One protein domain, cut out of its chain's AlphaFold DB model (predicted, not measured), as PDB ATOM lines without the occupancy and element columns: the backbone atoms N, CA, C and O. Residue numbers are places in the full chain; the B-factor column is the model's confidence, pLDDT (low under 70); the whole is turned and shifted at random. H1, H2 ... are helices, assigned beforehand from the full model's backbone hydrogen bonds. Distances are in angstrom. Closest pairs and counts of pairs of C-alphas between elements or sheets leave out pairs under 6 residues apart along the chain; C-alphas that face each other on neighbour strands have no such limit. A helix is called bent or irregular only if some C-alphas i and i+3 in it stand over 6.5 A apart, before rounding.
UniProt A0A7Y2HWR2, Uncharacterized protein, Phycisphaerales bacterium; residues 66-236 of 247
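AT A GLANCE: This is residues 66 to 236 of the 247 residues of an uncharacterized protein of Phycisphaerales bacterium (UniProt A0A7Y2HWR2). The helices form a V. In one limb the long H8 runs between H2 and H6, with H1 packed on H2; in the other H3 and H5 run side by side, with H4 toward the open end, and the limbs join where residues 223 to 234 of H8 meet H3. The printed part has 171 residues, with eight named helices, H1 to H8 in chain order, and no named strand: all helix. It is only just compact, close to loose, with a radius of gyration of the C-alphas of 18.2 A and spans of 53 by 47 by 27 A.

HOW THE PARTS SIT: H8, residues 209 to 235, has a kink of 41 degrees near residue 220 and is irregular, C-alphas 232 and 235 being 7.0 A apart. It touches H6, residues 179 to 196, opposite ways at a shallow tilt of 19 degrees; the closest C-alphas, of Gly 183 and Gly 228, are 3.9 A apart. It touches H2, residues 98 to 122, the same way at 13 degrees, shallow, closest at C-alphas Phe 104 and Ile 215, 5.5 A. With residues 223 to 234 alone it touches H3, residues 124 to 146, at a steep tilt of 42 degrees, closest at C-alphas Ala 128 and Ser 227, 5.1 A. H3 touches H5, residues 166 to 177, closest at C-alphas Val 129 and Ala 172, 4.5 A. H3, H5, H6 and H8 form an up and down bundle, each running against the one before. H3 and H4, residues 155 to 163, form a hairpin, closest at C-alphas Leu 140 and Pro 162, 5.3 A. H1, residues 66 to 90, and H2 form another, closest at C-alphas Ala 70 and Ser 116, 4.8 A. H7, residues 199 to 203, is close to H8 but not clearly touching, 6.9 A between C-alphas Ile 202 and Ala 209. Each O i to N i+4 pair is within hydrogen-bond range in H1, H2, H3, H5 and H6, against 3 of 5 in H4, 18 of 23 in H8 and 0 of 1 in H7, where 1 of 2 O i to N i+3 pairs is.

IN THESE COORDINATES: H1 begins at C-alpha 66, (92.819, -11.057, 67.158); H8 ends at C-alpha 235, (96.459, 10.291, 67.705). H8 measures 39.0 A, H2 36.3 A, H1 36.2 A, H3 32.5 A and H6 25.1 A.

THE WHOLE: The C-alphas farthest apart, of Arg 90 and Trp 155, are 54.6 A apart. The printed part has no cut and no long link. Residues 198 to 211 and 235 to 236 have pLDDT under 70.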
ATOM      1  N   ALA A  66      93.546 -11.997  68.008       77.75
ATOM      2  CA  ALA A  66      92.819 -11.057  67.158       77.75
ATOM      3  C   ALA A  66      91.512 -11.681  66.646       77.75
ATOM      4  O   ALA A  66      90.457 -11.067  66.787       77.75
ATOM      5  N   ASP A  67      91.569 -12.922  66.158       79.19
ATOM      6  CA  ASP A  67      90.403 -13.665  65.675       79.19
ATOM      7  C   ASP A  67      89.368 -13.890  66.787       79.19
ATOM      8  O   ASP A  67      88.178 -13.661  66.570       79.19
ATOM      9  N   HIS A  68      89.797 -14.276  67.998       82.00
ATOM     10  CA  HIS A  68      88.884 -14.445  69.135       82.00
ATOM     11  C   HIS A  68      88.199 -13.135  69.533       82.00
ATOM     12  O   HIS A  68      86.992 -13.123  69.771       82.00
ATOM     13  N   ARG A  69      88.939 -12.017  69.576       80.44
ATOM     14  CA  ARG A  69      88.349 -10.698  69.857       80.44
ATOM     15  C   ARG A  69      87.351 -10.296  68.777       80.44
ATOM     16  O   ARG A  69      86.257  -9.844  69.099       80.44
ATOM     17  N   ALA A  70      87.680 -10.523  67.511       78.00
ATOM     18  CA  ALA A  70      86.765 -10.249  66.415       78.00
ATOM     19  C   ALA A  70      85.497 -11.109  66.471       78.00
ATOM     20  O   ALA A  70      84.396 -10.589  66.285       78.00
ATOM     21  N   GLY A  71      85.639 -12.398  66.793       76.44
ATOM     22  CA  GLY A  71      84.521 -13.308  67.033       76.44
ATOM     23  C   GLY A  71      83.618 -12.832  68.171       76.44
ATOM     24  O   GLY A  71      82.402 -12.773  68.004       76.44
ATOM     25  N   TYR A  72      84.206 -12.406  69.292       79.00
ATOM     26  CA  TYR A  72      83.460 -11.848  70.422       79.00
ATOM     27  C   TYR A  72      82.678 -10.583  70.037       79.00
ATOM     28  O   TYR A  72      81.492 -10.481  70.340       79.00
ATOM     29  N   HIS A  73      83.300  -9.646  69.314       75.62
ATOM     30  CA  HIS A  73      82.623  -8.424  68.863       75.62
ATOM     31  C   HIS A  73      81.446  -8.742  67.935       75.62
ATOM     32  O   HIS A  73      80.359  -8.203  68.119       75.62
ATOM     33  N   ALA A  74      81.641  -9.650  66.975       75.56
ATOM     34  CA  ALA A  74      80.583 -10.072  66.065       75.56
ATOM     35  C   ALA A  74      79.408 -10.714  66.809       75.56
ATOM     36  O   ALA A  74      78.255 -10.381  66.536       75.56
ATOM     37  N   PHE A  75      79.699 -11.578  67.785       77.19
ATOM     38  CA  PHE A  75      78.686 -12.196  68.635       77.19
ATOM     39  C   PHE A  75      77.890 -11.152  69.431       77.19
ATOM     40  O   PHE A  75      76.661 -11.171  69.399       77.19
ATOM     41  N   VAL A  76      78.570 -10.209  70.094       76.69
ATOM     42  CA  VAL A  76      77.916  -9.159  70.892       76.69
ATOM     43  C   VAL A  76      77.054  -8.249  70.016       76.69
ATOM     44  O   VAL A  76      75.905  -7.982  70.363       76.69
ATOM     45  N   THR A  77      77.564  -7.797  68.867       74.50
ATOM     46  CA  THR A  77      76.808  -6.921  67.958       74.50
ATOM     47  C   THR A  77      75.597  -7.635  67.361       74.50
ATOM     48  O   THR A  77      74.501  -7.076  67.376       74.50
ATOM     49  N   ALA A  78      75.759  -8.876  66.891       73.12
ATOM     50  CA  ALA A  78      74.645  -9.659  66.363       73.12
ATOM     51  C   ALA A  78      73.594  -9.948  67.448       73.12
ATOM     52  O   ALA A  78      72.401  -9.788  67.199       73.12
ATOM     53  N   GLY A  79      74.027 -10.303  68.663       71.06
ATOM     54  CA  GLY A  79      73.144 -10.525  69.808       71.06
ATOM     55  C   GLY A  79      72.346  -9.277  70.186       71.06
ATOM     56  O   GLY A  79      71.128  -9.352  70.326       71.06
ATOM     57  N   LEU A  80      72.998  -8.113  70.279       79.38
ATOM     58  CA  LEU A  80      72.326  -6.843  70.573       79.38
ATOM     59  C   LEU A  80      71.263  -6.509  69.520       79.38
ATOM     60  O   LEU A  80      70.130  -6.182  69.867       79.38
ATOM     61  N   VAL A  81      71.605  -6.631  68.235       76.62
ATOM     62  CA  VAL A  81      70.652  -6.374  67.149       76.62
ATOM     63  C   VAL A  81      69.504  -7.386  67.156       76.62
ATOM     64  O   VAL A  81      68.362  -6.998  66.916       76.62
ATOM     65  N   ALA A  82      69.761  -8.648  67.515       73.69
ATOM     66  CA  ALA A  82      68.708  -9.641  67.717       73.69
ATOM     67  C   ALA A  82      67.728  -9.232  68.814       73.69
ATOM     68  O   ALA A  82      66.519  -9.255  68.583       73.69
ATOM     69  N   PHE A  83      68.225  -8.782  69.967       77.44
ATOM     70  CA  PHE A  83      67.367  -8.284  71.040       77.44
ATOM     71  C   PHE A  83      66.542  -7.065  70.615       77.44
ATOM     72  O   PHE A  83      65.345  -7.018  70.899       77.44
ATOM     73  N   LEU A  84      67.144  -6.110  69.899       78.38
ATOM     74  CA  LEU A  84      66.433  -4.928  69.402       78.38
ATOM     75  C   LEU A  84      65.341  -5.288  68.388       78.38
ATOM     76  O   LEU A  84      64.236  -4.755  68.469       78.38
ATOM     77  N   LEU A  85      65.610  -6.223  67.473       76.00
ATOM     78  CA  LEU A  85      64.608  -6.695  66.517       76.00
ATOM     79  C   LEU A  85      63.463  -7.438  67.208       76.00
ATOM     80  O   LEU A  85      62.301  -7.204  66.888       76.00
ATOM     81  N   VAL A  86      63.763  -8.276  68.204       75.44
ATOM     82  CA  VAL A  86      62.726  -8.926  69.017       75.44
ATOM     83  C   VAL A  86      61.867  -7.885  69.737       75.44
ATOM     84  O   VAL A  86      60.641  -7.996  69.710       75.44
ATOM     85  N   ALA A  87      62.480  -6.863  70.341       75.88
ATOM     86  CA  ALA A  87      61.751  -5.771  70.980       75.88
ATOM     87  C   ALA A  87      60.852  -5.024  69.980       75.88
ATOM     88  O   ALA A  87      59.686  -4.770  70.276       75.88
ATOM     89  N   PHE A  88      61.354  -4.746  68.773       76.56
ATOM     90  CA  PHE A  88      60.590  -4.114  67.696       76.56
ATOM     91  C   PHE A  88      59.382  -4.955  67.251       76.56
ATOM     92  O   PHE A  88      58.272  -4.431  67.162       76.56
ATOM     93  N   PHE A  89      59.547  -6.267  67.041       78.25
ATOM     94  CA  PHE A  89      58.418  -7.138  66.681       78.25
ATOM     95  C   PHE A  89      57.396  -7.252  67.807       78.25
ATOM     96  O   PHE A  89      56.191  -7.248  67.563       78.25
ATOM     97  N   ARG A  90      57.857  -7.300  69.060       77.81
ATOM     98  CA  ARG A  90      56.971  -7.290  70.231       77.81
ATOM     99  C   ARG A  90      56.203  -5.974  70.377       77.81
ATOM    100  O   ARG A  90      55.104  -5.998  70.916       77.81
ATOM    101  N   ALA A  91      56.740  -4.869  69.862       80.25
ATOM    102  CA  ALA A  91      56.074  -3.569  69.813       80.25
ATOM    103  C   ALA A  91      55.083  -3.416  68.637       80.25
ATOM    104  O   ALA A  91      54.510  -2.342  68.469       80.25
ATOM    105  N   GLY A  92      54.862  -4.466  67.836       79.94
ATOM    106  CA  GLY A  92      53.897  -4.469  66.731       79.94
ATOM    107  C   GLY A  92      54.501  -4.288  65.336       79.94
ATOM    108  O   GLY A  92      53.753  -4.194  64.366       79.94
ATOM    109  N   GLY A  93      55.832  -4.262  65.204       78.44
ATOM    110  CA  GLY A  93      56.487  -4.317  63.896       78.44
ATOM    111  C   GLY A  93      56.292  -5.677  63.212       78.44
ATOM    112  O   GLY A  93      56.296  -6.715  63.874       78.44
ATOM    113  N   THR A  94      56.162  -5.700  61.884       76.88
ATOM    114  CA  THR A  94      56.076  -6.945  61.097       76.88
ATOM    115  C   THR A  94      57.159  -6.976  60.020       76.88
ATOM    116  O   THR A  94      57.650  -5.933  59.603       76.88
ATOM    117  N   ILE A  95      57.564  -8.169  59.574       72.38
ATOM    118  CA  ILE A  95      58.449  -8.355  58.415       72.38
ATOM    119  C   ILE A  95      57.755  -9.293  57.444       72.38
ATOM    120  O   ILE A  95      57.429 -10.423  57.794       72.38
ATOM    121  N   GLU A  96      57.576  -8.841  56.208       73.69
ATOM    122  CA  GLU A  96      56.907  -9.625  55.163       73.69
ATOM    123  C   GLU A  96      57.790 -10.767  54.628       73.69
ATOM    124  O   GLU A  96      57.304 -11.739  54.052       73.69
ATOM    125  N   HIS A  97      59.109 -10.678  54.832       77.38
ATOM    126  CA  HIS A  97      60.092 -11.580  54.235       77.38
ATOM    127  C   HIS A  97      61.150 -12.055  55.246       77.38
ATOM    128  O   HIS A  97      62.234 -11.468  55.332       77.38
ATOM    129  N   PRO A  98      60.892 -13.144  55.995       77.88
ATOM    130  CA  PRO A  98      61.794 -13.624  57.049       77.88
ATOM    131  C   PRO A  98      63.185 -14.026  56.534       77.88
ATOM    132  O   PRO A  98      64.170 -13.902  57.258       77.88
ATOM    133  N   HIS A  99      63.306 -14.436  55.268       75.06
ATOM    134  CA  HIS A  99      64.603 -14.751  54.661       75.06
ATOM    135  C   HIS A  99      65.531 -13.525  54.573       75.06
ATOM    136  O   HIS A  99      66.742 -13.671  54.722       75.06
ATOM    137  N   ARG A 100      64.993 -12.306  54.404       76.69
ATOM    138  CA  ARG A 100      65.812 -11.080  54.366       76.69
ATOM    139  C   ARG A 100      66.447 -10.782  55.716       76.69
ATOM    140  O   ARG A 100      67.560 -10.271  55.771       76.69
ATOM    141  N   LEU A 101      65.757 -11.129  56.801       79.69
ATOM    142  CA  LEU A 101      66.267 -10.970  58.156       79.69
ATOM    143  C   LEU A 101      67.480 -11.880  58.385       79.69
ATOM    144  O   LEU A 101      68.482 -11.418  58.923       79.69
ATOM    145  N   ALA A 102      67.453 -13.120  57.882       78.56
ATOM    146  CA  ALA A 102      68.626 -13.995  57.900       78.56
ATOM    147  C   ALA A 102      69.815 -13.378  57.137       78.56
ATOM    148  O   ALA A 102      70.926 -13.348  57.664       78.56
ATOM    149  N   THR A 103      69.580 -12.813  55.946       77.62
ATOM    150  CA  THR A 103      70.617 -12.108  55.172       77.62
ATOM    151  C   THR A 103      71.157 -10.886  55.910       77.62
ATOM    152  O   THR A 103      72.363 -10.658  55.910       77.62
ATOM    153  N   PHE A 104      70.297 -10.122  56.584       77.62
ATOM    154  CA  PHE A 104      70.704  -8.972  57.387       77.62
ATOM    155  C   PHE A 104      71.575  -9.373  58.581       77.62
ATOM    156  O   PHE A 104      72.642  -8.793  58.772       77.62
ATOM    157  N   PHE A 105      71.184 -10.402  59.338       78.75
ATOM    158  CA  PHE A 105      72.018 -10.934  60.420       78.75
ATOM    159  C   PHE A 105      73.352 -11.459  59.912       78.75
ATOM    160  O   PHE A 105      74.383 -11.200  60.530       78.75
ATOM    161  N   LEU A 106      73.342 -12.170  58.783       77.69
ATOM    162  CA  LEU A 106      74.561 -12.666  58.163       77.69
ATOM    163  C   LEU A 106      75.474 -11.507  57.753       77.69
ATOM    164  O   LEU A 106      76.651 -11.519  58.098       77.69
ATOM    165  N   ALA A 107      74.932 -10.486  57.082       79.19
ATOM    166  CA  ALA A 107      75.673  -9.296  56.681       79.19
ATOM    167  C   ALA A 107      76.255  -8.562  57.894       79.19
ATOM    168  O   ALA A 107      77.437  -8.236  57.891       79.19
ATOM    169  N   LEU A 108      75.463  -8.363  58.950       78.88
ATOM    170  CA  LEU A 108      75.897  -7.709  60.179       78.88
ATOM    171  C   LEU A 108      77.019  -8.483  60.872       78.88
ATOM    172  O   LEU A 108      78.067  -7.915  61.168       78.88
ATOM    173  N   LEU A 109      76.818  -9.780  61.109       79.44
ATOM    174  CA  LEU A 109      77.793 -10.626  61.787       79.44
ATOM    175  C   LEU A 109      79.097 -10.674  60.990       79.44
ATOM    176  O   LEU A 109      80.177 -10.490  61.553       79.44
ATOM    177  N   TRP A 110      78.995 -10.869  59.674       78.69
ATOM    178  CA  TRP A 110      80.159 -10.968  58.807       78.69
ATOM    179  C   TRP A 110      80.897  -9.634  58.696       78.69
ATOM    180  O   TRP A 110      82.122  -9.609  58.810       78.69
ATOM    181  N   PHE A 111      80.164  -8.525  58.585       81.50
ATOM    182  CA  PHE A 111      80.723  -7.179  58.578       81.50
ATOM    183  C   PHE A 111      81.460  -6.863  59.887       81.50
ATOM    184  O   PHE A 111      82.633  -6.489  59.854       81.50
ATOM    185  N   THR A 112      80.818  -7.059  61.044       81.69
ATOM    186  CA  THR A 112      81.431  -6.786  62.352       81.69
ATOM    187  C   THR A 112      82.659  -7.659  62.585       81.69
ATOM    188  O   THR A 112      83.699  -7.155  63.015       81.69
ATOM    189  N   TRP A 113      82.563  -8.955  62.274       81.88
ATOM    190  CA  TRP A 113      83.686  -9.879  62.397       81.88
ATOM    191  C   TRP A 113      84.857  -9.460  61.507       81.88
ATOM    192  O   TRP A 113      85.991  -9.358  61.981       81.88
ATOM    193  N   PHE A 114      84.589  -9.184  60.230       80.62
ATOM    194  CA  PHE A 114      85.609  -8.800  59.263       80.62
ATOM    195  C   PHE A 114      86.296  -7.507  59.693       80.62
ATOM    196  O   PHE A 114      87.520  -7.465  59.810       80.62
ATOM    197  N   PHE A 115      85.520  -6.473  60.018       80.25
ATOM    198  CA  PHE A 115      86.073  -5.176  60.388       80.25
ATOM    199  C   PHE A 115      86.894  -5.246  61.680       80.25
ATOM    200  O   PHE A 115      88.015  -4.739  61.726       80.25
ATOM    201  N   SER A 116      86.390  -5.942  62.704       78.81
ATOM    202  CA  SER A 116      87.120  -6.139  63.961       78.81
ATOM    203  C   SER A 116      88.423  -6.923  63.750       78.81
ATOM    204  O   SER A 116      89.471  -6.538  64.273       78.81
ATOM    205  N   SER A 117      88.399  -7.955  62.897       75.62
ATOM    206  CA  SER A 117      89.596  -8.729  62.536       75.62
ATOM    207  C   SER A 117      90.645  -7.861  61.839       75.62
ATOM    208  O   SER A 117      91.826  -7.907  62.187       75.62
ATOM    209  N   LEU A 118      90.224  -7.036  60.873       81.44
ATOM    210  CA  LEU A 118      91.132  -6.153  60.144       81.44
ATOM    211  C   LEU A 118      91.771  -5.112  61.065       81.44
ATOM    212  O   LEU A 118      92.996  -4.961  61.053       81.44
ATOM    213  N   LEU A 119      90.961  -4.449  61.897       82.38
ATOM    214  CA  LEU A 119      91.440  -3.462  62.860       82.38
ATOM    215  C   LEU A 119      92.462  -4.064  63.823       82.38
ATOM    216  O   LEU A 119      93.525  -3.477  64.027       82.38
ATOM    217  N   ALA A 120      92.167  -5.240  64.380       79.06
ATOM    218  CA  ALA A 120      93.063  -5.923  65.305       79.06
ATOM    219  C   ALA A 120      94.378  -6.354  64.635       79.06
ATOM    220  O   ALA A 120      95.429  -6.329  65.274       79.06
ATOM    221  N   TYR A 121      94.335  -6.732  63.355       77.88
ATOM    222  CA  TYR A 121      95.498  -7.258  62.642       77.88
ATOM    223  C   TYR A 121      96.401  -6.170  62.038       77.88
ATOM    224  O   TYR A 121      97.627  -6.251  62.126       77.88
ATOM    225  N   TRP A 122      95.830  -5.145  61.401       81.44
ATOM    226  CA  TRP A 122      96.596  -4.102  60.703       81.44
ATOM    227  C   TRP A 122      96.701  -2.788  61.466       81.44
ATOM    228  O   TRP A 122      97.547  -1.953  61.125       81.44
ATOM    229  N   GLY A 123      95.873  -2.605  62.487       86.50
ATOM    230  CA  GLY A 123      95.643  -1.317  63.111       86.50
ATOM    231  C   GLY A 123      94.652  -0.459  62.314       86.50
ATOM    232  O   GLY A 123      94.407  -0.703  61.124       86.50
ATOM    233  N   PRO A 124      94.095   0.577  62.952       89.00
ATOM    234  CA  PRO A 124      93.033   1.422  62.403       89.00
ATOM    235  C   PRO A 124      93.402   2.087  61.075       89.00
ATOM    236  O   PRO A 124      92.691   1.938  60.084       89.00
ATOM    237  N   GLN A 125      94.559   2.750  61.016       90.50
ATOM    238  CA  GLN A 125      94.954   3.515  59.837       90.50
ATOM    239  C   GLN A 125      95.166   2.634  58.602       90.50
ATOM    240  O   GLN A 125      94.621   2.900  57.535       90.50
ATOM    241  N   LYS A 126      95.937   1.549  58.736       90.06
ATOM    242  CA  LYS A 126      96.200   0.636  57.612       90.06
ATOM    243  C   LYS A 126      94.938  -0.097  57.170       90.06
ATOM    244  O   LYS A 126      94.808  -0.381  55.983       90.06
ATOM    245  N   THR A 127      94.036  -0.399  58.104       89.25
ATOM    246  CA  THR A 127      92.728  -0.984  57.795       89.25
ATOM    247  C   THR A 127      91.907  -0.035  56.942       89.25
ATOM    248  O   THR A 127      91.523  -0.425  55.846       89.25
ATOM    249  N   ALA A 128      91.735   1.217  57.375       90.38
ATOM    250  CA  ALA A 128      90.983   2.219  56.626       90.38
ATOM    251  C   ALA A 128      91.529   2.400  55.201       90.38
ATOM    252  O   ALA A 128      90.777   2.304  54.235       90.38
ATOM    253  N   VAL A 129      92.853   2.554  55.049       93.44
ATOM    254  CA  VAL A 129      93.502   2.677  53.730       93.44
ATOM    255  C   VAL A 129      93.202   1.465  52.845       93.44
ATOM    256  O   VAL A 129      92.828   1.625  51.688       93.44
ATOM    257  N   ARG A 130      93.358   0.243  53.367       92.38
ATOM    258  CA  ARG A 130      93.166  -0.986  52.580       92.38
ATOM    259  C   ARG A 130      91.711  -1.221  52.210       92.38
ATOM    260  O   ARG A 130      91.454  -1.640  51.088       92.38
ATOM    261  N   VAL A 131      90.786  -0.946  53.128       89.62
ATOM    262  CA  VAL A 131      89.346  -1.025  52.870       89.62
ATOM    263  C   VAL A 131      88.977  -0.037  51.766       89.62
ATOM    264  O   VAL A 131      88.408  -0.450  50.764       89.62
ATOM    265  N   LEU A 132      89.386   1.229  51.877       91.94
ATOM    266  CA  LEU A 132      89.099   2.248  50.863       91.94
ATOM    267  C   LEU A 132      89.704   1.907  49.497       91.94
ATOM    268  O   LEU A 132      89.016   2.024  48.488       91.94
ATOM    269  N   VAL A 133      90.949   1.425  49.448       95.00
ATOM    270  CA  VAL A 133      91.561   0.961  48.192       95.00
ATOM    271  C   VAL A 133      90.791  -0.222  47.613       95.00
ATOM    272  O   VAL A 133      90.514  -0.218  46.421       95.00
ATOM    273  N   ALA A 134      90.411  -1.211  48.427       90.50
ATOM    274  CA  ALA A 134      89.655  -2.366  47.956       90.50
ATOM    275  C   ALA A 134      88.291  -1.954  47.380       90.50
ATOM    276  O   ALA A 134      87.959  -2.364  46.271       90.50
ATOM    277  N   PHE A 135      87.542  -1.099  48.084       88.12
ATOM    278  CA  PHE A 135      86.277  -0.548  47.591       88.12
ATOM    279  C   PHE A 135      86.472   0.253  46.301       88.12
ATOM    280  O   PHE A 135      85.772   0.002  45.323       88.12
ATOM    281  N   GLY A 136      87.463   1.149  46.259       92.38
ATOM    282  CA  GLY A 136      87.796   1.919  45.062       92.38
ATOM    283  C   GLY A 136      88.166   1.028  43.875       92.38
ATOM    284  O   GLY A 136      87.698   1.259  42.766       92.38
ATOM    285  N   SER A 137      88.951  -0.029  44.094       94.94
ATOM    286  CA  SER A 137      89.327  -0.987  43.050       94.94
ATOM    287  C   SER A 137      88.140  -1.807  42.551       94.94
ATOM    288  O   SER A 137      87.991  -1.962  41.342       94.94
ATOM    289  N   VAL A 138      87.286  -2.311  43.447       89.44
ATOM    290  CA  VAL A 138      86.070  -3.043  43.058       89.44
ATOM    291  C   VAL A 138      85.146  -2.136  42.253       89.44
ATOM    292  O   VAL A 138      84.686  -2.537  41.188       89.44
ATOM    293  N   TRP A 139      84.931  -0.902  42.712       89.25
ATOM    294  CA  TRP A 139      84.095   0.069  42.010       89.25
ATOM    295  C   TRP A 139      84.666   0.441  40.641       89.25
ATOM    296  O   TRP A 139      83.928   0.520  39.665       89.25
ATOM    297  N   LEU A 140      85.985   0.613  40.547       92.94
ATOM    298  CA  LEU A 140      86.678   0.883  39.291       92.94
ATOM    299  C   LEU A 140      86.500  -0.264  38.289       92.94
ATOM    300  O   LEU A 140      86.144  -0.021  37.140       92.94
ATOM    301  N   VAL A 141      86.715  -1.511  38.722       90.50
ATOM    302  CA  VAL A 141      86.510  -2.695  37.874       90.50
ATOM    303  C   VAL A 141      85.050  -2.795  37.449       90.50
ATOM    304  O   VAL A 141      84.784  -2.985  36.267       90.50
ATOM    305  N   PHE A 142      84.114  -2.617  38.381       86.94
ATOM    306  CA  PHE A 142      82.685  -2.621  38.086       86.94
ATOM    307  C   PHE A 142      82.319  -1.559  37.041       86.94
ATOM    308  O   PHE A 142      81.665  -1.888  36.058       86.94
ATOM    309  N   ALA A 143      82.798  -0.322  37.201       87.88
ATOM    310  CA  ALA A 143      82.561   0.771  36.259       87.88
ATOM    311  C   ALA A 143      83.145   0.487  34.867       87.88
ATOM    312  O   ALA A 143      82.535   0.835  33.861       87.88
ATOM    313  N   ILE A 144      84.312  -0.154  34.780       87.88
ATOM    314  CA  ILE A 144      84.899  -0.537  33.489       87.88
ATOM    315  C   ILE A 144      84.073  -1.655  32.845       87.88
ATOM    316  O   ILE A 144      83.676  -1.538  31.688       87.88
ATOM    317  N   VAL A 145      83.783  -2.722  33.592       87.75
ATOM    318  CA  VAL A 145      83.066  -3.902  33.087       87.75
ATOM    319  C   VAL A 145      81.642  -3.553  32.658       87.75
ATOM    320  O   VAL A 145      81.208  -4.009  31.603       87.75
ATOM    321  N   SER A 146      80.937  -2.700  33.407       82.62
ATOM    322  CA  SER A 146      79.580  -2.268  33.053       82.62
ATOM    323  C   SER A 146      79.522  -1.501  31.729       82.62
ATOM    324  O   SER A 146      78.498  -1.526  31.059       82.62
ATOM    325  N   ASN A 147      80.630  -0.883  31.307       85.56
ATOM    326  CA  ASN A 147      80.730  -0.152  30.043       85.56
ATOM    327  C   ASN A 147      81.325  -0.989  28.893       85.56
ATOM    328  O   ASN A 147      81.415  -0.490  27.775       85.56
ATOM    329  N   LEU A 148      81.729  -2.241  29.141       83.31
ATOM    330  CA  LEU A 148      82.240  -3.174  28.121       83.31
ATOM    331  C   LEU A 148      81.157  -4.111  27.558       83.31
ATOM    332  O   LEU A 148      81.433  -4.876  26.636       83.31
ATOM    333  N   GLY A 149      79.948  -4.087  28.127       78.69
ATOM    334  CA  GLY A 149      78.824  -4.916  27.692       78.69
ATOM    335  C   GLY A 149      78.165  -4.438  26.394       78.69
ATOM    336  O   GLY A 149      78.625  -3.514  25.727       78.69
ATOM    337  N   SER A 150      77.027  -5.050  26.057       72.88
ATOM    338  CA  SER A 150      76.187  -4.665  24.908       72.88
ATOM    339  C   SER A 150      75.671  -3.221  24.973       72.88
ATOM    340  O   SER A 150      75.228  -2.685  23.963       72.88
ATOM    341  N   GLU A 151      75.750  -2.590  26.144       72.56
ATOM    342  CA  GLU A 151      75.395  -1.195  26.409       72.56
ATOM    343  C   GLU A 151      76.617  -0.265  26.327       72.56
ATOM    344  O   GLU A 151      76.808   0.614  27.165       72.56
ATOM    345  N   TRP A 152      77.500  -0.458  25.343       79.81
ATOM    346  CA  TRP A 152      78.638   0.442  25.173       79.81
ATOM    347  C   TRP A 152      78.152   1.867  24.864       79.81
ATOM    348  O   TRP A 152      77.629   2.152  23.788       79.81
ATOM    349  N   THR A 153      78.351   2.776  25.816       78.94
ATOM    350  CA  THR A 153      77.902   4.179  25.755       78.94
ATOM    351  C   THR A 153      78.989   5.142  25.253       78.94
ATOM    352  O   THR A 153      78.795   6.357  25.236       78.94
ATOM    353  N   GLY A 154      80.134   4.614  24.800       85.56
ATOM    354  CA  GLY A 154      81.235   5.377  24.206       85.56
ATOM    355  C   GLY A 154      82.413   5.668  25.148       85.56
ATOM    356  O   GLY A 154      82.393   5.391  26.347       85.56
ATOM    357  N   TRP A 155      83.479   6.255  24.593       87.19
ATOM    358  CA  TRP A 155      84.732   6.543  25.314       87.19
ATOM    359  C   TRP A 155      84.573   7.524  26.476       87.19
ATOM    360  O   TRP A 155      85.284   7.419  27.472       87.19
ATOM    361  N   ALA A 156      83.628   8.463  26.373       86.12
ATOM    362  CA  ALA A 156      83.361   9.420  27.439       86.12
ATOM    363  C   ALA A 156      82.876   8.718  28.718       86.12
ATOM    364  O   ALA A 156      83.362   9.029  29.801       86.12
ATOM    365  N   ALA A 157      81.987   7.730  28.598       83.81
ATOM    366  CA  ALA A 157      81.489   6.960  29.735       83.81
ATOM    367  C   ALA A 157      82.581   6.081  30.366       83.81
ATOM    368  O   ALA A 157      82.694   6.020  31.591       83.81
ATOM    369  N   LEU A 158      83.455   5.493  29.539       85.25
ATOM    370  CA  LEU A 158      84.638   4.757  30.000       85.25
ATOM    371  C   LEU A 158      85.635   5.624  30.775       85.25
ATOM    372  O   LEU A 158      86.403   5.083  31.561       85.25
ATOM    373  N   LEU A 159      85.640   6.944  30.579       87.06
ATOM    374  CA  LEU A 159      86.459   7.861  31.373       87.06
ATOM    375  C   LEU A 159      85.694   8.378  32.595       87.06
ATOM    376  O   LEU A 159      86.224   8.340  33.699       87.06
ATOM    377  N   MET A 160      84.446   8.814  32.424       90.38
ATOM    378  CA  MET A 160      83.672   9.485  33.473       90.38
ATOM    379  C   MET A 160      83.190   8.538  34.577       90.38
ATOM    380  O   MET A 160      83.245   8.903  35.750       90.38
ATOM    381  N   HIS A 161      82.753   7.317  34.255       87.81
ATOM    382  CA  HIS A 161      82.258   6.387  35.276       87.81
ATOM    383  C   HIS A 161      83.360   5.921  36.247       87.81
ATOM    384  O   HIS A 161      83.123   5.938  37.458       87.81
ATOM    385  N   PRO A 162      84.589   5.600  35.793       91.06
ATOM    386  CA  PRO A 162      85.723   5.362  36.686       91.06
ATOM    387  C   PRO A 162      86.065   6.498  37.652       91.06
ATOM    388  O   PRO A 162      86.570   6.215  38.741       91.06
ATOM    389  N   LEU A 163      85.777   7.766  37.319       91.19
ATOM    390  CA  LEU A 163      86.018   8.879  38.251       91.19
ATOM    391  C   LEU A 163      85.202   8.744  39.543       91.19
ATOM    392  O   LEU A 163      85.637   9.247  40.576       91.19
ATOM    393  N   LEU A 164      84.087   8.006  39.538       88.69
ATOM    394  CA  LEU A 164      83.327   7.706  40.756       88.69
ATOM    395  C   LEU A 164      84.128   6.873  41.770       88.69
ATOM    396  O   LEU A 164      83.808   6.885  42.955       88.69
ATOM    397  N   ALA A 165      85.192   6.186  41.340       92.62
ATOM    398  CA  ALA A 165      86.112   5.495  42.240       92.62
ATOM    399  C   ALA A 165      87.160   6.437  42.870       92.62
ATOM    400  O   ALA A 165      87.742   6.109  43.907       92.62
ATOM    401  N   ALA A 166      87.407   7.613  42.278       94.12
ATOM    402  CA  ALA A 166      88.441   8.548  42.727       94.12
ATOM    403  C   ALA A 166      88.285   8.996  44.194       94.12
ATOM    404  O   ALA A 166      89.301   9.003  44.897       94.12
ATOM    405  N   PRO A 167      87.073   9.292  44.715       93.81
ATOM    406  CA  PRO A 167      86.891   9.641  46.122       93.81
ATOM    407  C   PRO A 167      87.459   8.593  47.085       93.81
ATOM    408  O   PRO A 167      88.077   8.961  48.081       93.81
ATOM    409  N   PHE A 168      87.342   7.296  46.773       93.69
ATOM    410  CA  PHE A 168      87.885   6.230  47.618       93.69
ATOM    411  C   PHE A 168      89.415   6.258  47.669       93.69
ATOM    412  O   PHE A 168      89.999   6.160  48.748       93.69
ATOM    413  N   PHE A 169      90.081   6.448  46.527       96.06
ATOM    414  CA  PHE A 169      91.544   6.532  46.475       96.06
ATOM    415  C   PHE A 169      92.075   7.815  47.123       96.06
ATOM    416  O   PHE A 169      93.079   7.768  47.836       96.06
ATOM    417  N   ILE A 170      91.380   8.941  46.937       96.12
ATOM    418  CA  ILE A 170      91.706  10.211  47.595       96.12
ATOM    419  C   ILE A 170      91.574  10.059  49.110       96.12
ATOM    420  O   ILE A 170      92.500  10.409  49.838       96.12
ATOM    421  N   LEU A 171      90.474   9.481  49.598       94.38
ATOM    422  CA  LEU A 171      90.272   9.216  51.024       94.38
ATOM    423  C   LEU A 171      91.293   8.218  51.573       94.38
ATOM    424  O   LEU A 171      91.745   8.381  52.706       94.38
ATOM    425  N   ALA A 172      91.699   7.212  50.795       95.75
ATOM    426  CA  ALA A 172      92.747   6.278  51.196       95.75
ATOM    427  C   ALA A 172      94.093   6.997  51.357       95.75
ATOM    428  O   ALA A 172      94.773   6.834  52.371       95.75
ATOM    429  N   TRP A 173      94.458   7.841  50.393       97.19
ATOM    430  CA  TRP A 173      95.660   8.667  50.472       97.19
ATOM    431  C   TRP A 173      95.597   9.651  51.652       97.19
ATOM    432  O   TRP A 173      96.543   9.742  52.438       97.19
ATOM    433  N   LEU A 174      94.451  10.309  51.850       95.81
ATOM    434  CA  LEU A 174      94.212  11.223  52.966       95.81
ATOM    435  C   LEU A 174      94.319  10.497  54.312       95.81
ATOM    436  O   LEU A 174      94.956  11.001  55.229       95.81
ATOM    437  N   SER A 175      93.782   9.279  54.416       95.06
ATOM    438  CA  SER A 175      93.874   8.431  55.614       95.06
ATOM    439  C   SER A 175      95.319   8.048  55.941       95.06
ATOM    440  O   SER A 175      95.680   7.915  57.111       95.06
ATOM    441  N   ALA A 176      96.171   7.897  54.924       94.06
ATOM    442  CA  ALA A 176      97.593   7.630  55.111       94.06
ATOM    443  C   ALA A 176      98.371   8.868  55.595       94.06
ATOM    444  O   ALA A 176      99.327   8.717  56.356       94.06
ATOM    445  N   ARG A 177      97.973  10.081  55.181       94.81
ATOM    446  CA  ARG A 177      98.713  11.319  55.481       94.81
ATOM    447  C   ARG A 177      98.184  12.092  56.692       94.81
ATOM    448  O   ARG A 177      98.985  12.542  57.506       94.81
ATOM    449  N   TRP A 178      96.866  12.215  56.821       95.75
ATOM    450  CA  TRP A 178      96.166  12.946  57.882       95.75
ATOM    451  C   TRP A 178      94.986  12.115  58.410       95.75
ATOM    452  O   TRP A 178      93.830  12.388  58.074       95.75
ATOM    453  N   PRO A 179      95.251  11.101  59.258       93.44
ATOM    454  CA  PRO A 179      94.238  10.136  59.677       93.44
ATOM    455  C   PRO A 179      93.022  10.803  60.327       93.44
ATOM    456  O   PRO A 179      91.896  10.470  59.986       93.44
ATOM    457  N   ARG A 180      93.219  11.812  61.187       93.94
ATOM    458  CA  ARG A 180      92.105  12.513  61.851       93.94
ATOM    459  C   ARG A 180      91.198  13.260  60.873       93.94
ATOM    460  O   ARG A 180      89.984  13.137  60.970       93.94
ATOM    461  N   VAL A 181      91.779  13.999  59.926       94.88
ATOM    462  CA  VAL A 181      91.010  14.750  58.916       94.88
ATOM    463  C   VAL A 181      90.215  13.783  58.047       94.88
ATOM    464  O   VAL A 181      89.023  13.986  57.835       94.88
ATOM    465  N   ALA A 182      90.849  12.692  57.611       94.81
ATOM    466  CA  ALA A 182      90.162  11.635  56.881       94.81
ATOM    467  C   ALA A 182      89.050  10.986  57.715       94.81
ATOM    468  O   ALA A 182      87.974  10.735  57.189       94.81
ATOM    469  N   GLY A 183      89.272  10.777  59.016       94.06
ATOM    470  CA  GLY A 183      88.263  10.258  59.935       94.06
ATOM    471  C   GLY A 183      87.023  11.149  60.020       94.06
ATOM    472  O   GLY A 183      85.910  10.663  59.838       94.06
ATOM    473  N   ILE A 184      87.212  12.461  60.210       96.12
ATOM    474  CA  ILE A 184      86.119  13.449  60.209       96.12
ATOM    475  C   ILE A 184      85.388  13.437  58.865       96.12
ATOM    476  O   ILE A 184      84.161  13.403  58.834       96.12
ATOM    477  N   LEU A 185      86.132  13.435  57.757       95.56
ATOM    478  CA  LEU A 185      85.551  13.457  56.419       95.56
ATOM    479  C   LEU A 185      84.733  12.189  56.134       95.56
ATOM    480  O   LEU A 185      83.632  12.289  55.608       95.56
ATOM    481  N   LEU A 186      85.220  11.010  56.530       93.25
ATOM    482  CA  LEU A 186      84.487   9.748  56.399       93.25
ATOM    483  C   LEU A 186      83.192   9.750  57.215       93.25
ATOM    484  O   LEU A 186      82.169   9.285  56.718       93.25
ATOM    485  N   LEU A 187      83.214  10.300  58.433       94.56
ATOM    486  CA  LEU A 187      82.003  10.457  59.241       94.56
ATOM    487  C   LEU A 187      81.026  11.447  58.607       94.56
ATOM    488  O   LEU A 187      79.838  11.154  58.534       94.56
ATOM    489  N   ALA A 188      81.515  12.582  58.108       94.06
ATOM    490  CA  ALA A 188      80.684  13.565  57.423       94.06
ATOM    491  C   ALA A 188      80.038  12.976  56.161       94.06
ATOM    492  O   ALA A 188      78.848  13.173  55.939       94.06
ATOM    493  N   VAL A 189      80.787  12.197  55.372       91.25
ATOM    494  CA  VAL A 189      80.259  11.479  54.201       91.25
ATOM    495  C   VAL A 189      79.241  10.426  54.625       91.25
ATOM    496  O   VAL A 189      78.179  10.350  54.023       91.25
ATOM    497  N   ALA A 190      79.511   9.646  55.673       89.25
ATOM    498  CA  ALA A 190      78.569   8.650  56.177       89.25
ATOM    499  C   ALA A 190      77.249   9.285  56.642       89.25
ATOM    500  O   ALA A 190      76.178   8.790  56.297       89.25
ATOM    501  N   VAL A 191      77.315  10.407  57.368       89.50
ATOM    502  CA  VAL A 191      76.136  11.192  57.766       89.50
ATOM    503  C   VAL A 191      75.440  11.785  56.543       89.50
ATOM    504  O   VAL A 191      74.222  11.707  56.443       89.50
ATOM    505  N   GLY A 192      76.194  12.330  55.588       87.88
ATOM    506  CA  GLY A 192      75.651  12.868  54.342       87.88
ATOM    507  C   GLY A 192      74.890  11.816  53.541       87.88
ATOM    508  O   GLY A 192      73.761  12.065  53.142       87.88
ATOM    509  N   VAL A 193      75.459  10.618  53.373       82.75
ATOM    510  CA  VAL A 193      74.795   9.471  52.734       82.75
ATOM    511  C   VAL A 193      73.551   9.061  53.519       82.75
ATOM    512  O   VAL A 193      72.506   8.845  52.921       82.75
ATOM    513  N   PHE A 194      73.629   9.007  54.850       82.00
ATOM    514  CA  PHE A 194      72.479   8.690  55.699       82.00
ATOM    515  C   PHE A 194      71.327   9.700  55.533       82.00
ATOM    516  O   PHE A 194      70.167   9.305  55.498       82.00
ATOM    517  N   VAL A 195      71.636  10.993  55.402       82.94
ATOM    518  CA  VAL A 195      70.638  12.056  55.190       82.94
ATOM    519  C   VAL A 195      70.095  12.044  53.757       82.94
ATOM    520  O   VAL A 195      68.885  12.127  53.573       82.94
ATOM    521  N   LEU A 196      70.968  11.921  52.751       80.31
ATOM    522  CA  LEU A 196      70.608  11.941  51.327       80.31
ATOM    523  C   LEU A 196      69.819  10.709  50.880       80.31
ATOM    524  O   LEU A 196      69.039  10.808  49.944       80.31
ATOM    525  N   LEU A 197      70.011   9.559  51.531       71.56
ATOM    526  CA  LEU A 197      69.210   8.358  51.278       71.56
ATOM    527  C   LEU A 197      67.804   8.430  51.902       71.56
ATOM    528  O   LEU A 197      67.104   7.425  51.900       71.56
ATOM    529  N   GLU A 198      67.400   9.587  52.440       65.44
ATOM    530  CA  GLU A 198      66.043   9.878  52.918       65.44
ATOM    531  C   GLU A 198      65.431   8.784  53.817       65.44
ATOM    532  O   GLU A 198      64.244   8.468  53.734       65.44
ATOM    533  N   LEU A 199      66.196   8.288  54.801       58.88
ATOM    534  CA  LEU A 199      65.641   7.444  55.870       58.88
ATOM    535  C   LEU A 199      64.376   8.003  56.580       58.88
ATOM    536  O   LEU A 199      63.632   7.201  57.146       58.88
ATOM    537  N   PRO A 200      64.058   9.318  56.594       53.88
ATOM    538  CA  PRO A 200      62.778   9.791  57.122       53.88
ATOM    539  C   PRO A 200      61.541   9.270  56.368       53.88
ATOM    540  O   PRO A 200      60.484   9.156  56.992       53.88
ATOM    541  N   ASP A 201      61.652   8.920  55.080       54.81
ATOM    542  CA  ASP A 201      60.519   8.423  54.279       54.81
ATOM    543  C   ASP A 201      60.252   6.915  54.488       54.81
ATOM    544  O   ASP A 201      59.197   6.404  54.121       54.81
ATOM    545  N   ILE A 202      61.123   6.218  55.236       53.19
ATOM    546  CA  ILE A 202      60.935   4.831  55.721       53.19
ATOM    547  C   ILE A 202      59.719   4.706  56.648       53.19
ATOM    548  O   ILE A 202      59.157   3.628  56.829       53.19
ATOM    549  N   ARG A 203      59.253   5.817  57.235       52.44
ATOM    550  CA  ARG A 203      57.969   5.837  57.955       52.44
ATOM    551  C   ARG A 203      56.750   5.775  57.025       52.44
ATOM    552  O   ARG A 203      55.650   5.554  57.526       52.44
ATOM    553  N   ARG A 204      56.914   6.000  55.718       55.50
ATOM    554  CA  ARG A 204      55.829   6.138  54.733       55.50
ATOM    555  C   ARG A 204      55.702   4.933  53.802       55.50
ATOM    556  O   ARG A 204      54.584   4.545  53.477       55.50
ATOM    557  N   THR A 205      56.813   4.321  53.412       50.81
ATOM    558  CA  THR A 205      56.869   3.082  52.624       50.81
ATOM    559  C   THR A 205      57.017   1.889  53.570       50.81
ATOM    560  O   THR A 205      57.941   1.840  54.368       50.81
ATOM    561  N   GLY A 206      56.067   0.949  53.539       56.84
ATOM    562  CA  GLY A 206      55.925  -0.130  54.529       56.84
ATOM    563  C   GLY A 206      57.149  -1.036  54.786       56.84
ATOM    564  O   GLY A 206      58.201  -0.946  54.156       56.84
ATOM    565  N   ASN A 207      56.958  -1.978  55.715       58.59
ATOM    566  CA  ASN A 207      57.954  -2.802  56.429       58.59
ATOM    567  C   ASN A 207      59.023  -3.560  55.605       58.59
ATOM    568  O   ASN A 207      59.973  -4.102  56.174       58.59
ATOM    569  N   VAL A 208      58.907  -3.619  54.281       55.00
ATOM    570  CA  VAL A 208      59.831  -4.325  53.379       55.00
ATOM    571  C   VAL A 208      61.139  -3.555  53.153       55.00
ATOM    572  O   VAL A 208      62.175  -4.173  52.884       55.00
ATOM    573  N   ALA A 209      61.100  -2.227  53.285       62.88
ATOM    574  CA  ALA A 209      62.234  -1.339  53.038       62.88
ATOM    575  C   ALA A 209      63.334  -1.482  54.109       62.88
ATOM    576  O   ALA A 209      64.508  -1.644  53.777       62.88
ATOM    577  N   VAL A 210      62.934  -1.610  55.380       69.12
ATOM    578  CA  VAL A 210      63.824  -1.552  56.555       69.12
ATOM    579  C   VAL A 210      64.971  -2.565  56.508       69.12
ATOM    580  O   VAL A 210      66.103  -2.248  56.867       69.12
ATOM    581  N   VAL A 211      64.707  -3.805  56.083       69.62
ATOM    582  CA  VAL A 211      65.730  -4.866  56.106       69.62
ATOM    583  C   VAL A 211      66.722  -4.707  54.957       69.62
ATOM    584  O   VAL A 211      67.927  -4.827  55.165       69.62
ATOM    585  N   THR A 212      66.232  -4.423  53.749       71.88
ATOM    586  CA  THR A 212      67.091  -4.207  52.577       71.88
ATOM    587  C   THR A 212      67.942  -2.953  52.760       71.88
ATOM    588  O   THR A 212      69.144  -2.981  52.517       71.88
ATOM    589  N   GLU A 213      67.351  -1.874  53.269       74.19
ATOM    590  CA  GLU A 213      68.068  -0.646  53.614       74.19
ATOM    591  C   GLU A 213      69.063  -0.875  54.746       74.19
ATOM    592  O   GLU A 213      70.195  -0.410  54.662       74.19
ATOM    593  N   GLY A 214      68.693  -1.653  55.766       77.06
ATOM    594  CA  GLY A 214      69.600  -2.060  56.833       77.06
ATOM    595  C   GLY A 214      70.836  -2.784  56.297       77.06
ATOM    596  O   GLY A 214      71.950  -2.483  56.721       77.06
ATOM    597  N   ILE A 215      70.667  -3.690  55.327       77.81
ATOM    598  CA  ILE A 215      71.788  -4.353  54.642       77.81
ATOM    599  C   ILE A 215      72.653  -3.316  53.918       77.81
ATOM    600  O   ILE A 215      73.871  -3.317  54.092       77.81
ATOM    601  N   THR A 216      72.046  -2.407  53.155       77.00
ATOM    602  CA  THR A 216      72.770  -1.343  52.446       77.00
ATOM    603  C   THR A 216      73.552  -0.456  53.418       77.00
ATOM    604  O   THR A 216      74.733  -0.193  53.203       77.00
ATOM    605  N   LEU A 217      72.947  -0.054  54.536       80.62
ATOM    606  CA  LEU A 217      73.612   0.736  55.570       80.62
ATOM    607  C   LEU A 217      74.790  -0.019  56.179       80.62
ATOM    608  O   LEU A 217      75.876   0.543  56.295       80.62
ATOM    609  N   VAL A 218      74.618  -1.295  56.522       81.19
ATOM    610  CA  VAL A 218      75.701  -2.116  57.077       81.19
ATOM    611  C   VAL A 218      76.849  -2.269  56.078       81.19
ATOM    612  O   VAL A 218      78.004  -2.115  56.464       81.19
ATOM    613  N   LEU A 219      76.554  -2.539  54.804       79.44
ATOM    614  CA  LEU A 219      77.576  -2.840  53.798       79.44
ATOM    615  C   LEU A 219      78.279  -1.598  53.242       79.44
ATOM    616  O   LEU A 219      79.471  -1.673  52.944       79.44
ATOM    617  N   PHE A 220      77.579  -0.469  53.113       78.38
ATOM    618  CA  PHE A 220      78.121   0.745  52.494       78.38
ATOM    619  C   PHE A 220      78.468   1.834  53.510       78.38
ATOM    620  O   PHE A 220      79.546   2.423  53.433       78.38
ATOM    621  N   VAL A 221      77.601   2.087  54.493       85.69
ATOM    622  CA  VAL A 221      77.821   3.138  55.505       85.69
ATOM    623  C   VAL A 221      78.656   2.611  56.674       85.69
ATOM    624  O   VAL A 221      79.531   3.316  57.179       85.69
ATOM    625  N   GLY A 222      78.461   1.347  57.053       85.00
ATOM    626  CA  GLY A 222      79.207   0.662  58.107       85.00
ATOM    627  C   GLY A 222      80.729   0.788  57.967       85.00
ATOM    628  O   GLY A 222      81.365   1.250  58.919       85.00
ATOM    629  N   PRO A 223      81.348   0.439  56.817       84.88
ATOM    630  CA  PRO A 223      82.796   0.546  56.648       84.88
ATOM    631  C   PRO A 223      83.312   1.980  56.790       84.88
ATOM    632  O   PRO A 223      84.396   2.178  57.344       84.88
ATOM    633  N   LEU A 224      82.551   2.973  56.314       88.06
ATOM    634  CA  LEU A 224      82.915   4.390  56.397       88.06
ATOM    635  C   LEU A 224      82.865   4.883  57.844       88.06
ATOM    636  O   LEU A 224      83.840   5.464  58.316       88.06
ATOM    637  N   LEU A 225      81.780   4.583  58.568       89.44
ATOM    638  CA  LEU A 225      81.636   4.918  59.988       89.44
ATOM    639  C   LEU A 225      82.731   4.264  60.823       89.44
ATOM    640  O   LEU A 225      83.427   4.936  61.582       89.44
ATOM    641  N   ALA A 226      82.913   2.955  60.659       87.44
ATOM    642  CA  ALA A 226      83.860   2.197  61.455       87.44
ATOM    643  C   ALA A 226      85.310   2.629  61.163       87.44
ATOM    644  O   ALA A 226      86.100   2.779  62.093       87.44
ATOM    645  N   SER A 227      85.649   2.921  59.899       88.44
ATOM    646  CA  SER A 227      86.961   3.478  59.529       88.44
ATOM    647  C   SER A 227      87.142   4.901  60.055       88.44
ATOM    648  O   SER A 227      88.220   5.233  60.541       88.44
ATOM    649  N   GLY A 228      86.094   5.725  59.998       91.31
ATOM    650  CA  GLY A 228      86.097   7.093  60.503       91.31
ATOM    651  C   GLY A 228      86.381   7.151  62.002       91.31
ATOM    652  O   GLY A 228      87.339   7.798  62.421       91.31
ATOM    653  N   ILE A 229      85.616   6.395  62.798       91.50
ATOM    654  CA  ILE A 229      85.813   6.268  64.251       91.50
ATOM    655  C   ILE A 229      87.223   5.754  64.553       91.50
ATOM    656  O   ILE A 229      87.939   6.347  65.356       91.50
ATOM    657  N   ALA A 230      87.646   4.687  63.873       88.81
ATOM    658  CA  ALA A 230      88.955   4.081  64.086       88.81
ATOM    659  C   ALA A 230      90.115   5.047  63.783       88.81
ATOM    660  O   ALA A 230      91.132   5.027  64.468       88.81
ATOM    661  N   LEU A 231      89.988   5.910  62.775       91.00
ATOM    662  CA  LEU A 231      91.015   6.899  62.440       91.00
ATOM    663  C   LEU A 231      91.099   8.049  63.452       91.00
ATOM    664  O   LEU A 231      92.188   8.582  63.675       91.00
ATOM    665  N   LEU A 232      89.985   8.417  64.090       93.12
ATOM    666  CA  LEU A 232      89.975   9.454  65.125       93.12
ATOM    667  C   LEU A 232      90.748   9.034  66.380       93.12
ATOM    668  O   LEU A 232      91.350   9.884  67.035       93.12
ATOM    669  N   THR A 233      90.815   7.733  66.678       88.44
ATOM    670  CA  THR A 233      91.543   7.224  67.850       88.44
ATOM    671  C   THR A 233      93.064   7.174  67.658       88.44
ATOM    672  O   THR A 233      93.787   7.019  68.634       88.44
ATOM    673  N   VAL A 234      93.582   7.333  66.430       87.19
ATOM    674  CA  VAL A 234      95.007   7.102  66.084       87.19
ATOM    675  C   VAL A 234      95.988   8.099  66.707       87.19
ATOM    676  O   VAL A 234      97.168   7.797  66.781       87.19
ATOM    677  N   GLY A 235      95.546   9.269  67.168       69.25
ATOM    678  CA  GLY A 235      96.459  10.291  67.705       69.25
ATOM    679  C   GLY A 235      96.318  10.585  69.197       69.25
ATOM    680  O   GLY A 235      96.895  11.564  69.652       69.25
ATOM    681  N   GLY A 236      95.463   9.870  69.931       64.38
ATOM    682  CA  GLY A 236      95.244  10.140  71.361       64.38
ATOM    683  C   GLY A 236      96.333   9.557  72.263       64.38
ATOM    684  O   GLY A 236      96.594  10.096  73.327       64.38
TER     685      GLY A 236